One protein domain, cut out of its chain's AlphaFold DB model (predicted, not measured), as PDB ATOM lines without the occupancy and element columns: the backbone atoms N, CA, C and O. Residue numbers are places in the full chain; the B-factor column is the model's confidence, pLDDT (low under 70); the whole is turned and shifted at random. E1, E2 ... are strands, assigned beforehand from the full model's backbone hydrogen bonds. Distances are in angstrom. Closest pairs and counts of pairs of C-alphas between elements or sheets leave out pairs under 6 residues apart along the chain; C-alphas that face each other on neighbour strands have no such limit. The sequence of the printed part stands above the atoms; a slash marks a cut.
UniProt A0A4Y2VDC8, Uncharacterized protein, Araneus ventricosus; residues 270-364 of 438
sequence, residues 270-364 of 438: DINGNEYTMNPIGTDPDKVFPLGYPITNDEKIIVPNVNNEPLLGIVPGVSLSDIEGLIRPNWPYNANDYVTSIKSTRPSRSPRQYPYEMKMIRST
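What this domain is: This is residues 270 to 364 of the 438 residues of an uncharacterized protein of Araneus ventricosus (UniProt A0A4Y2VDC8). With little regular structure, this is a small, strongly twisted sheet of four short strands amid long loops. The sheet's order is E1, E3, E2, E4, all antiparallel. The 95 printed residues have no named helix and four strands, E1 to E4 along the chain, holding 18 residues: all strand. The whole is compact, with a radius of gyration of the C-alphas of 12.4 A, and spans 32 by 31 by 27 A.

Where its parts are: E3, residues 338 to 343, measures 13.5 A; E2, 323 to 327, 10.6 A; E1, 300 to 303, 9.8 A, from C-alpha 300 at (50.326, -14.867, 45.327); E4, 358 to 360, 6.1 A, to C-alpha 360 at (47.530, -21.502, 58.567).

How they stand to each other: E2 and E3 form a hairpin at 128 degrees, N 324 and O 339 being 2.9 A apart. E1 pairs with E3 at 142 degrees, with N 303 to O 338 at 2.8 A. E4 pairs with E2 at 136 degrees, with N 359 to O 326 at 2.9 A. Edge strands E1 and E4 are apart.

The domain as a whole: The farthest C-alphas, of Pro 351 and Thr 364, are 36.1 A apart. The printed part has no cut. Links E1 to E2 and E3 to E4 are long. Residues 278 to 291, 328 to 335, 353 to 356 and 362 to 364 have pLDDT under 70.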
ATOM      1  N   ASP A 270      38.687 -20.951  40.375       85.69
ATOM      2  CA  ASP A 270      37.773 -21.328  41.436       85.69
ATOM      3  C   ASP A 270      36.706 -20.236  41.681       85.69
ATOM      4  O   ASP A 270      36.732 -19.146  41.101       85.69
ATOM      5  N   ILE A 271      35.767 -20.487  42.598       82.31
ATOM      6  CA  ILE A 271      34.673 -19.543  42.898       82.31
ATOM      7  C   ILE A 271      35.136 -18.173  43.435       82.31
ATOM      8  O   ILE A 271      34.391 -17.201  43.329       82.31
ATOM      9  N   ASN A 272      36.355 -18.063  43.975       82.12
ATOM     10  CA  ASN A 272      36.926 -16.797  44.465       82.12
ATOM     11  C   ASN A 272      37.783 -16.120  43.384       82.12
ATOM     12  O   ASN A 272      38.255 -15.001  43.586       82.12
ATOM     13  N   GLY A 273      37.956 -16.772  42.234       85.94
ATOM     14  CA  GLY A 273      38.810 -16.305  41.157       85.94
ATOM     15  C   GLY A 273      40.291 -16.615  41.368       85.94
ATOM     16  O   GLY A 273      41.126 -15.946  40.775       85.94
ATOM     17  N   ASN A 274      40.644 -17.589  42.208       87.25
ATOM     18  CA  ASN A 274      42.013 -18.100  42.207       87.25
ATOM     19  C   ASN A 274      42.177 -19.083  41.058       87.25
ATOM     20  O   ASN A 274      41.268 -19.868  40.782       87.25
ATOM     21  N   GLU A 275      43.343 -19.077  40.431       88.56
ATOM     22  CA  GLU A 275      43.711 -20.160  39.537       88.56
ATOM     23  C   GLU A 275      43.959 -21.427  40.354       88.56
ATOM     24  O   GLU A 275      44.510 -21.361  41.452       88.56
ATOM     25  N   TYR A 276      43.553 -22.584  39.845       81.69
ATOM     26  CA  TYR A 276      43.745 -23.837  40.567       81.69
ATOM     27  C   TYR A 276      44.199 -24.958  39.644       81.69
ATOM     28  O   TYR A 276      44.034 -24.905  38.425       81.69
ATOM     29  N   THR A 277      44.775 -25.990  40.252       74.69
ATOM     30  CA  THR A 277      45.083 -27.248  39.572       74.69
ATOM     31  C   THR A 277      44.051 -28.297  39.964       74.69
ATOM     32  O   THR A 277      43.704 -28.415  41.138       74.69
ATOM     33  N   MET A 278      43.523 -29.069  39.008       65.94
ATOM     34  CA  MET A 278      42.818 -30.296  39.387       65.94
ATOM     35  C   MET A 278      43.828 -31.395  39.688       65.94
ATOM     36  O   MET A 278      44.743 -31.661  38.912       65.94
ATOM     37  N   ASN A 279      43.593 -32.081  40.802       51.09
ATOM     38  CA  ASN A 279      44.155 -33.391  41.067       51.09
ATOM     39  C   ASN A 279      43.168 -34.419  40.474       51.09
ATOM     40  O   ASN A 279      42.037 -34.522  40.949       51.09
ATOM     41  N   PRO A 280      43.567 -35.137  39.417       42.53
ATOM     42  CA  PRO A 280      44.536 -36.184  39.622       42.53
ATOM     43  C   PRO A 280      45.731 -35.927  38.717       42.53
ATOM     44  O   PRO A 280      45.855 -36.487  37.626       42.53
ATOM     45  N   ILE A 281      46.704 -35.185  39.234       40.59
ATOM     46  CA  ILE A 281      48.067 -35.594  38.946       40.59
ATOM     47  C   ILE A 281      48.167 -36.974  39.590       40.59
ATOM     48  O   ILE A 281      48.425 -37.114  40.784       40.59
ATOM     49  N   GLY A 282      47.843 -38.020  38.836       45.47
ATOM     50  CA  GLY A 282      48.095 -39.378  39.270       45.47
ATOM     51  C   GLY A 282      49.595 -39.508  39.443       45.47
ATOM     52  O   GLY A 282      50.262 -39.794  38.473       45.47
ATOM     53  N   THR A 283      50.139 -39.237  40.629       48.00
ATOM     54  CA  THR A 283      51.569 -39.351  40.985       48.00
ATOM     55  C   THR A 283      52.599 -38.746  40.010       48.00
ATOM     56  O   THR A 283      53.782 -38.978  40.224       48.00
ATOM     57  N   ASP A 284      52.192 -38.003  38.978       49.75
ATOM     58  CA  ASP A 284      53.030 -37.607  37.842       49.75
ATOM     59  C   ASP A 284      53.351 -36.099  37.864       49.75
ATOM     60  O   ASP A 284      52.663 -35.296  37.223       49.75
ATOM     61  N   PRO A 285      54.371 -35.684  38.634       51.88
ATOM     62  CA  PRO A 285      54.778 -34.287  38.771       51.88
ATOM     63  C   PRO A 285      55.225 -33.636  37.452       51.88
ATOM     64  O   PRO A 285      55.370 -32.415  37.422       51.88
ATOM     65  N   ASP A 286      55.387 -34.398  36.363       51.81
ATOM     66  CA  ASP A 286      55.768 -33.872  35.048       51.81
ATOM     67  C   ASP A 286      54.573 -33.273  34.274       51.81
ATOM     68  O   ASP A 286      54.760 -32.626  33.244       51.81
ATOM     69  N   LYS A 287      53.335 -33.414  34.781       51.59
ATOM     70  CA  LYS A 287      52.118 -32.792  34.208       51.59
ATOM     71  C   LYS A 287      51.903 -31.317  34.584       51.59
ATOM     72  O   LYS A 287      50.853 -30.754  34.282       51.59
ATOM     73  N   VAL A 288      52.858 -30.684  35.260       53.47
ATOM     74  CA  VAL A 288      52.740 -29.285  35.695       53.47
ATOM     75  C   VAL A 288      52.961 -28.320  34.518       53.47
ATOM     76  O   VAL A 288      53.847 -28.514  33.689       53.47
ATOM     77  N   PHE A 289      52.110 -27.295  34.423       60.78
ATOM     78  CA  PHE A 289      51.842 -26.537  33.197       60.78
ATOM     79  C   PHE A 289      52.993 -25.658  32.674       60.78
ATOM     80  O   PHE A 289      53.738 -25.057  33.447       60.78
ATOM     81  N   PRO A 290      53.041 -25.430  31.347       51.03
ATOM     82  CA  PRO A 290      54.014 -24.553  30.689       51.03
ATOM     83  C   PRO A 290      53.844 -23.035  30.922       51.03
ATOM     84  O   PRO A 290      54.762 -22.288  30.591       51.03
ATOM     85  N   LEU A 291      52.740 -22.547  31.512       53.59
ATOM     86  CA  LEU A 291      52.603 -21.130  31.929       53.59
ATOM     87  C   LEU A 291      53.215 -20.831  33.316       53.59
ATOM     88  O   LEU A 291      53.003 -19.759  33.887       53.59
ATOM     89  N   GLY A 292      53.992 -21.770  33.861       71.38
ATOM     90  CA  GLY A 292      54.645 -21.646  35.158       71.38
ATOM     91  C   GLY A 292      53.758 -22.196  36.266       71.38
ATOM     92  O   GLY A 292      53.646 -23.403  36.429       71.38
ATOM     93  N   TYR A 293      53.119 -21.319  37.035       80.44
ATOM     94  CA  TYR A 293      52.470 -21.677  38.300       80.44
ATOM     95  C   TYR A 293      51.095 -21.024  38.455       80.44
ATOM     96  O   TYR A 293      50.928 -19.904  37.966       80.44
ATOM     97  N   PRO A 294      50.125 -21.686  39.114       86.50
ATOM     98  CA  PRO A 294      48.836 -21.085  39.440       86.50
ATOM     99  C   PRO A 294      49.023 -19.949  40.451       86.50
ATOM    100  O   PRO A 294      49.980 -19.945  41.233       86.50
ATOM    101  N   ILE A 295      48.124 -18.968  40.425       89.31
ATOM    102  CA  ILE A 295      48.181 -17.797  41.306       89.31
ATOM    103  C   ILE A 295      46.812 -17.434  41.870       89.31
ATOM    104  O   ILE A 295      45.770 -17.634  41.240       89.31
ATOM    105  N   THR A 296      46.810 -16.874  43.073       89.88
ATOM    106  CA  THR A 296      45.604 -16.311  43.679       89.88
ATOM    107  C   THR A 296      45.184 -15.032  42.955       89.88
ATOM    108  O   THR A 296      45.938 -14.435  42.178       89.88
ATOM    109  N   ASN A 297      43.963 -14.580  43.225       87.19
ATOM    110  CA  ASN A 297      43.462 -13.315  42.692       87.19
ATOM    111  C   ASN A 297      44.202 -12.066  43.224       87.19
ATOM    112  O   ASN A 297      44.173 -11.025  42.574       87.19
ATOM    113  N   ASP A 298      44.897 -12.171  44.363       87.88
ATOM    114  CA  ASP A 298      45.816 -11.161  44.913       87.88
ATOM    115  C   ASP A 298      47.285 -11.409  44.519       87.88
ATOM    116  O   ASP A 298      48.205 -10.874  45.142       87.88
ATOM    117  N   GLU A 299      47.491 -12.196  43.457       90.69
ATOM    118  CA  GLU A 299      48.773 -12.423  42.785       90.69
ATOM    119  C   GLU A 299      49.814 -13.157  43.639       90.69
ATOM    120  O   GLU A 299      51.013 -13.010  43.412       90.69
ATOM    121  N   LYS A 300      49.409 -13.967  44.617       91.12
ATOM    122  CA  LYS A 300      50.326 -14.867  45.327       91.12
ATOM    123  C   LYS A 300      50.492 -16.175  44.575       91.12
ATOM    124  O   LYS A 300      49.555 -16.684  43.964       91.12
ATOM    125  N   ILE A 301      51.694 -16.738  44.647       90.75
ATOM    126  CA  ILE A 301      51.991 -18.024  44.016       90.75
ATOM    127  C   ILE A 301      51.282 -19.146  44.771       90.75
ATOM    128  O   ILE A 301      51.350 -19.209  46.005       90.75
ATOM    129  N   ILE A 302      50.638 -20.029  44.011       88.94
ATOM    130  CA  ILE A 302      50.021 -21.262  44.483       88.94
ATOM    131  C   ILE A 302      50.944 -22.432  44.131       88.94
ATOM    132  O   ILE A 302      51.422 -22.563  43.003       88.94
ATOM    133  N   VAL A 303      51.200 -23.290  45.113       87.50
ATOM    134  CA  VAL A 303      51.986 -24.515  44.976       87.50
ATOM    135  C   VAL A 303      51.035 -25.712  45.057       87.50
ATOM    136  O   VAL A 303      50.357 -25.864  46.079       87.50
ATOM    137  N   PRO A 304      50.989 -26.577  44.028       83.75
ATOM    138  CA  PRO A 304      50.116 -27.743  44.025       83.75
ATOM    139  C   PRO A 304      50.346 -28.661  45.224       83.75
ATOM    140  O   PRO A 304      51.487 -28.894  45.644       83.75
ATOM    141  N   ASN A 305      49.259 -29.222  45.745       81.31
ATOM    142  CA  ASN A 305      49.308 -30.249  46.774       81.31
ATOM    143  C   ASN A 305      49.296 -31.652  46.156       81.31
ATOM    144  O   ASN A 305      48.277 -32.132  45.650       81.31
ATOM    145  N   VAL A 306      50.429 -32.345  46.256       77.69
ATOM    146  CA  VAL A 306      50.588 -33.722  45.783       77.69
ATOM    147  C   VAL A 306      50.772 -34.630  46.991       77.69
ATOM    148  O   VAL A 306      51.777 -34.572  47.689       77.69
ATOM    149  N   ASN A 307      49.786 -35.493  47.250       77.62
ATOM    150  CA  ASN A 307      49.792 -36.440  48.374       77.62
ATOM    151  C   ASN A 307      49.932 -35.801  49.775       77.62
ATOM    152  O   ASN A 307      50.473 -36.433  50.682       77.62
ATOM    153  N   ASN A 308      49.363 -34.608  49.991       78.81
ATOM    154  CA  ASN A 308      49.497 -33.802  51.218       78.81
ATOM    155  C   ASN A 308      50.888 -33.190  51.431       78.81
ATOM    156  O   ASN A 308      51.237 -32.859  52.567       78.81
ATOM    157  N   GLU A 309      51.662 -33.026  50.359       83.19
ATOM    158  CA  GLU A 309      52.944 -32.327  50.371       83.19
ATOM    159  C   GLU A 309      52.974 -31.246  49.273       83.19
ATOM    160  O   GLU A 309      52.413 -31.451  48.190       83.19
ATOM    161  N   PRO A 310      53.598 -30.079  49.528       86.19
ATOM    162  CA  PRO A 310      53.756 -29.047  48.510       86.19
ATOM    163  C   PRO A 310      54.745 -29.518  47.441       86.19
ATOM    164  O   PRO A 310      55.880 -29.888  47.757       86.19
ATOM    165  N   LEU A 311      54.348 -29.461  46.169       84.56
ATOM    166  CA  LEU A 311      55.242 -29.772  45.055       84.56
ATOM    167  C   LEU A 311      56.202 -28.597  44.795       84.56
ATOM    168  O   LEU A 311      55.950 -27.705  43.987       84.56
ATOM    169  N   LEU A 312      57.311 -28.575  45.530       83.38
ATOM    170  CA  LEU A 312      58.355 -27.555  45.397       83.38
ATOM    171  C   LEU A 312      59.212 -27.782  44.139       83.38
ATOM    172  O   LEU A 312      59.323 -28.895  43.633       83.38
ATOM    173  N   GLY A 313      59.855 -26.720  43.649       76.81
ATOM    174  CA  GLY A 313      60.749 -26.779  42.482       76.81
ATOM    175  C   GLY A 313      60.080 -26.502  41.133       76.81
ATOM    176  O   GLY A 313      60.790 -26.228  40.171       76.81
ATOM    177  N   ILE A 314      58.742 -26.468  41.072       74.69
ATOM    178  CA  ILE A 314      57.997 -25.943  39.910       74.69
ATOM    179  C   ILE A 314      58.312 -24.457  39.702       74.69
ATOM    180  O   ILE A 314      58.420 -23.972  38.577       74.69
ATOM    181  N   VAL A 315      58.455 -23.726  40.808       77.25
ATOM    182  CA  VAL A 315      58.694 -22.286  40.806       77.25
ATOM    183  C   VAL A 315      60.097 -22.007  41.329       77.25
ATOM    184  O   VAL A 315      60.376 -22.298  42.498       77.25
ATOM    185  N   PRO A 316      60.990 -21.431  40.505       78.62
ATOM    186  CA  PRO A 316      62.323 -21.063  40.953       78.62
ATOM    187  C   PRO A 316      62.267 -20.117  42.158       78.62
ATOM    188  O   PRO A 316      61.623 -19.072  42.108       78.62
ATOM    189  N   GLY A 317      62.962 -20.480  43.236       83.25
ATOM    190  CA  GLY A 317      63.073 -19.656  44.441       83.25
ATOM    191  C   GLY A 317      61.953 -19.829  45.469       83.25
ATOM    192  O   GLY A 317      62.088 -19.282  46.556       83.25
ATOM    193  N   VAL A 318      60.905 -20.610  45.179       88.56
ATOM    194  CA  VAL A 318      59.895 -20.976  46.185       88.56
ATOM    195  C   VAL A 318      60.403 -22.143  47.029       88.56
ATOM    196  O   VAL A 318      60.816 -23.182  46.508       88.56
ATOM    197  N   SER A 319      60.344 -21.980  48.345       92.75
ATOM    198  CA  SER A 319      60.778 -22.953  49.341       92.75
ATOM    199  C   SER A 319      59.680 -23.228  50.373       92.75
ATOM    200  O   SER A 319      58.643 -22.569  50.412       92.75
ATOM    201  N   LEU A 320      59.910 -24.208  51.250       91.69
ATOM    202  CA  LEU A 320      58.938 -24.562  52.286       91.69
ATOM    203  C   LEU A 320      58.677 -23.413  53.277       91.69
ATOM    204  O   LEU A 320      57.573 -23.312  53.803       91.69
ATOM    205  N   SER A 321      59.665 -22.546  53.530       92.94
ATOM    206  CA  SER A 321      59.495 -21.395  54.429       92.94
ATOM    207  C   SER A 321      58.584 -20.311  53.862       92.94
ATOM    208  O   SER A 321      58.115 -19.475  54.627       92.94
ATOM    209  N   ASP A 322      58.329 -20.331  52.553       94.12
ATOM    210  CA  ASP A 322      57.450 -19.366  51.896       94.12
ATOM    211  C   ASP A 322      55.977 -19.786  51.969       94.12
ATOM    212  O   ASP A 322      55.105 -18.992  51.634       94.12
ATOM    213  N   ILE A 323      55.675 -21.019  52.390       92.38
ATOM    214  CA  ILE A 323      54.303 -21.518  52.502       92.38
ATOM    215  C   ILE A 323      53.593 -20.854  53.692       92.38
ATOM    216  O   ILE A 323      53.941 -21.092  54.849       92.38
ATOM    217  N   GLU A 324      52.539 -20.083  53.420       91.94
ATOM    218  CA  GLU A 324      51.720 -19.430  54.455       91.94
ATOM    219  C   GLU A 324      50.614 -20.362  54.979       91.94
ATOM    220  O   GLU A 324      50.257 -20.341  56.163       91.94
ATOM    221  N   GLY A 325      50.069 -21.221  54.112       89.31
ATOM    222  CA  GLY A 325      49.000 -22.132  54.497       89.31
ATOM    223  C   GLY A 325      48.387 -22.910  53.342       89.31
ATOM    224  O   GLY A 325      48.861 -22.862  52.210       89.31
ATOM    225  N   LEU A 326      47.310 -23.630  53.657       86.75
ATOM    226  CA  LEU A 326      46.462 -24.302  52.674       86.75
ATOM    227  C   LEU A 326      45.333 -23.368  52.242       86.75
ATOM    228  O   LEU A 326      44.624 -22.817  53.095       86.75
ATOM    229  N   ILE A 327      45.130 -23.254  50.936       82.38
ATOM    230  CA  ILE A 327      43.946 -22.649  50.338       82.38
ATOM    231  C   ILE A 327      42.786 -23.635  50.520       82.38
ATOM    232  O   ILE A 327      42.884 -24.799  50.142       82.38
ATOM    233  N   ARG A 328      41.685 -23.165  51.119       69.31
ATOM    234  CA  ARG A 328      40.383 -23.864  51.176       69.31
ATOM    235  C   ARG A 328      40.431 -25.340  51.637       69.31
ATOM    236  O   ARG A 328      39.941 -26.223  50.936       69.31
ATOM    237  N   PRO A 329      40.866 -25.615  52.880       55.69
ATOM    238  CA  PRO A 329      41.050 -26.971  53.432       55.69
ATOM    239  C   PRO A 329      39.791 -27.866  53.490       55.69
ATOM    240  O   PRO A 329      39.899 -29.036  53.853       55.69
ATOM    241  N   ASN A 330      38.599 -27.313  53.240       53.19
ATOM    242  CA  ASN A 330      37.303 -27.962  53.464       53.19
ATOM    243  C   ASN A 330      36.510 -28.201  52.164       53.19
ATOM    244  O   ASN A 330      35.324 -28.528  52.230       53.19
ATOM    245  N   TRP A 331      37.119 -28.017  50.988       60.31
ATOM    246  CA  TRP A 331      36.411 -28.230  49.724       60.31
ATOM    247  C   TRP A 331      36.338 -29.727  49.372       60.31
ATOM    248  O   TRP A 331      37.370 -30.400  49.415       60.31
ATOM    249  N   PRO A 332      35.172 -30.267  48.952       53.31
ATOM    250  CA  PRO A 332      35.027 -31.664  48.521       53.31
ATOM    251  C   PRO A 332      35.967 -32.158  47.402       53.31
ATOM    252  O   PRO A 332      36.050 -33.366  47.207       53.31
ATOM    253  N   TYR A 333      36.685 -31.282  46.689       55.44
ATOM    254  CA  TYR A 333      37.535 -31.658  45.549       55.44
ATOM    255  C   TYR A 333      39.035 -31.799  45.870       55.44
ATOM    256  O   TYR A 333      39.840 -31.886  44.951       55.44
ATOM    257  N   ASN A 334      39.440 -31.848  47.149       51.81
ATOM    258  CA  ASN A 334      40.841 -32.044  47.576       51.81
ATOM    259  C   ASN A 334      41.868 -31.050  46.985       51.81
ATOM    260  O   ASN A 334      43.070 -31.282  47.109       51.81
ATOM    261  N   ALA A 335      41.425 -29.930  46.405       56.00
ATOM    262  CA  ALA A 335      42.268 -28.845  45.897       56.00
ATOM    263  C   ALA A 335      42.805 -27.979  47.052       56.00
ATOM    264  O   ALA A 335      42.640 -26.762  47.088       56.00
ATOM    265  N   ASN A 336      43.403 -28.640  48.043       75.69
ATOM    266  CA  ASN A 336      44.045 -28.015  49.191       75.69
ATOM    267  C   ASN A 336      45.445 -27.547  48.785       75.69
ATOM    268  O   ASN A 336      46.429 -27.972  49.391       75.69
ATOM    269  N   ASP A 337      45.546 -26.756  47.721       83.06
ATOM    270  CA  ASP A 337      46.825 -26.231  47.258       83.06
ATOM    271  C   ASP A 337      47.409 -25.269  48.301       83.06
ATOM    272  O   ASP A 337      46.708 -24.730  49.165       83.06
ATOM    273  N   TYR A 338      48.721 -25.079  48.262       87.62
ATOM    274  CA  TYR A 338      49.425 -24.229  49.208       87.62
ATOM    275  C   TYR A 338      49.551 -22.816  48.649       87.62
ATOM    276  O   TYR A 338      49.934 -22.636  47.498       87.62
ATOM    277  N   VAL A 339      49.285 -21.806  49.471       90.81
ATOM    278  CA  VAL A 339      49.589 -20.409  49.136       90.81
ATOM    279  C   VAL A 339      50.929 -20.017  49.731       90.81
ATOM    280  O   VAL A 339      51.278 -20.437  50.840       90.81
ATOM    281  N   THR A 340      51.675 -19.208  48.989       92.31
ATOM    282  CA  THR A 340      52.977 -18.701  49.420       92.31
ATOM    283  C   THR A 340      52.939 -17.208  49.722       92.31
ATOM    284  O   THR A 340      52.083 -16.492  49.213       92.31
ATOM    285  N   SER A 341      53.914 -16.707  50.477       92.44
ATOM    286  CA  SER A 341      54.124 -15.269  50.688       92.44
ATOM    287  C   SER A 341      54.719 -14.555  49.467       92.44
ATOM    288  O   SER A 341      54.905 -13.336  49.488       92.44
ATOM    289  N   ILE A 342      55.067 -15.296  48.411       92.25
ATOM    290  CA  ILE A 342      55.734 -14.768  47.221       92.25
ATOM    291  C   ILE A 342      54.687 -14.238  46.243       92.25
ATOM    292  O   ILE A 342      53.716 -14.918  45.907       92.25
ATOM    293  N   LYS A 343      54.922 -13.019  45.753       91.12
ATOM    294  CA  LYS A 343      54.123 -12.423  44.683       91.12
ATOM    295  C   LYS A 343      54.566 -12.926  43.315       91.12
ATOM    296  O   LYS A 343      55.755 -12.968  43.004       91.12
ATOM    297  N   SER A 344      53.578 -13.257  42.503       89.12
ATOM    298  CA  SER A 344      53.699 -13.554  41.088       89.12
ATOM    299  C   SER A 344      54.238 -12.355  40.317       89.12
ATOM    300  O   SER A 344      53.945 -11.201  40.628       89.12
ATOM    301  N   THR A 345      55.002 -12.635  39.265       87.06
ATOM    302  CA  THR A 345      55.434 -11.618  38.296       87.06
ATOM    303  C   THR A 345      54.401 -11.363  37.202       87.06
ATOM    304  O   THR A 345      54.532 -10.388  36.463       87.06
ATOM    305  N   ARG A 346      53.383 -12.226  37.083       86.00
ATOM    306  CA  ARG A 346      52.251 -12.057  36.166       86.00
ATOM    307  C   ARG A 346      50.957 -11.759  36.932       86.00
ATOM    308  O   ARG A 346      50.777 -12.315  38.020       86.00
ATOM    309  N   PRO A 347      50.051 -10.952  36.358       86.81
ATOM    310  CA  PRO A 347      48.747 -10.713  36.958       86.81
ATOM    311  C   PRO A 347      47.880 -11.975  36.907       86.81
ATOM    312  O   PRO A 347      48.039 -12.827  36.023       86.81
ATOM    313  N   SER A 348      46.937 -12.066  37.846       85.81
ATOM    314  CA  SER A 348      45.847 -13.040  37.769       85.81
ATOM    315  C   SER A 348      44.944 -12.717  36.589       85.81
ATOM    316  O   SER A 348      44.661 -11.555  36.302       85.81
ATOM    317  N   ARG A 349      44.447 -13.758  35.918       86.69
ATOM    318  CA  ARG A 349      43.405 -13.597  34.895       86.69
ATOM    319  C   ARG A 349      42.025 -13.313  35.486       86.69
ATOM    320  O   ARG A 349      41.104 -12.954  34.759       86.69
ATOM    321  N   SER A 350      41.860 -13.511  36.791       84.12
ATOM    322  CA  SER A 350      40.612 -13.195  37.464       84.12
ATOM    323  C   SER A 350      40.479 -11.686  37.671       84.12
ATOM    324  O   SER A 350      41.326 -11.088  38.331       84.12
ATOM    325  N   PRO A 351      39.374 -11.064  37.224       75.31
ATOM    326  CA  PRO A 351      39.061  -9.686  37.592       75.31
ATOM    327  C   PRO A 351      38.488  -9.573  39.019       75.31
ATOM    328  O   PRO A 351      38.227  -8.470  39.499       75.31
ATOM    329  N   ARG A 352      38.220 -10.700  39.695       72.81
ATOM    330  CA  ARG A 352      37.570 -10.732  41.013       72.81
ATOM    331  C   ARG A 352      38.580 -10.444  42.120       72.81
ATOM    332  O   ARG A 352      39.596 -11.117  42.194       72.81
ATOM    333  N   GLN A 353      38.241  -9.546  43.045       68.69
ATOM    334  CA  GLN A 353      38.989  -9.315  44.289       68.69
ATOM    335  C   GLN A 353      38.195  -9.844  45.489       68.69
ATOM    336  O   GLN A 353      37.679  -9.075  46.301       68.69
ATOM    337  N   TYR A 354      38.035 -11.166  45.580       68.62
ATOM    338  CA  TYR A 354      37.371 -11.791  46.727       68.62
ATOM    339  C   TYR A 354      38.395 -12.311  47.737       68.62
ATOM    340  O   TYR A 354      39.378 -12.936  47.332       68.62
ATOM    341  N   PRO A 355      38.170 -12.128  49.049       65.44
ATOM    342  CA  PRO A 355      39.008 -12.768  50.052       65.44
ATOM    343  C   PRO A 355      38.862 -14.292  49.950       65.44
ATOM    344  O   PRO A 355      37.752 -14.814  49.834       65.44
ATOM    345  N   TYR A 356      39.980 -15.013  49.992       68.81
ATOM    346  CA  TYR A 356      40.001 -16.473  50.039       68.81
ATOM    347  C   TYR A 356      40.287 -16.981  51.453       68.81
ATOM    348  O   TYR A 356      40.985 -16.347  52.242       68.81
ATOM    349  N   GLU A 357      39.721 -18.142  51.780       70.38
ATOM    350  CA  GLU A 357      39.929 -18.780  53.076       70.38
ATOM    351  C   GLU A 357      41.264 -19.524  53.104       70.38
ATOM    352  O   GLU A 357      41.534 -20.389  52.263       70.38
ATOM    353  N   MET A 358      42.075 -19.222  54.116       74.31
ATOM    354  CA  MET A 358      43.336 -19.902  54.386       74.31
ATOM    355  C   MET A 358      43.282 -20.630  55.721       74.31
ATOM    356  O   MET A 358      42.811 -20.095  56.728       74.31
ATOM    357  N   LYS A 359      43.859 -21.831  55.756       78.94
ATOM    358  CA  LYS A 359      44.228 -22.487  57.009       78.94
ATOM    359  C   LYS A 359      45.730 -22.424  57.180       78.94
ATOM    360  O   LYS A 359      46.475 -23.117  56.490       78.94
ATOM    361  N   MET A 360      46.139 -21.616  58.151       77.50
ATOM    362  CA  MET A 360      47.530 -21.502  58.567       77.50
ATOM    363  C   MET A 360      48.066 -22.880  58.946       77.50
ATOM    364  O   MET A 360      47.498 -23.573  59.802       77.50
ATOM    365  N   ILE A 361      49.180 -23.267  58.333       70.12
ATOM    366  CA  ILE A 361      49.935 -24.433  58.773       70.12
ATOM    367  C   ILE A 361      50.750 -23.950  59.966       70.12
ATOM    368  O   ILE A 361      51.683 -23.167  59.818       70.12
ATOM    369  N   ARG A 362      50.368 -24.351  61.185       53.72
ATOM    370  CA  ARG A 362      51.209 -24.069  62.354       53.72
ATOM    371  C   ARG A 362      52.548 -24.758  62.126       53.72
ATOM    372  O   ARG A 362      52.594 -25.986  62.098       53.72
ATOM    373  N   SER A 363      53.606 -23.962  61.983       45.59
ATOM    374  CA  SER A 363      54.980 -24.445  62.029       45.59
ATOM    375  C   SER A 363      55.141 -25.306  63.281       45.59
ATOM    376  O   SER A 363      54.975 -24.833  64.405       45.59
ATOM    377  N   THR A 364      55.402 -26.597  63.092       39.06
ATOM    378  CA  THR A 364      55.758 -27.518  64.177       39.06
ATOM    379  C   THR A 364      57.240 -27.440  64.520       39.06
ATOM    380  O   THR A 364      57.707 -28.271  65.293       39.06
TER     381      THR A 364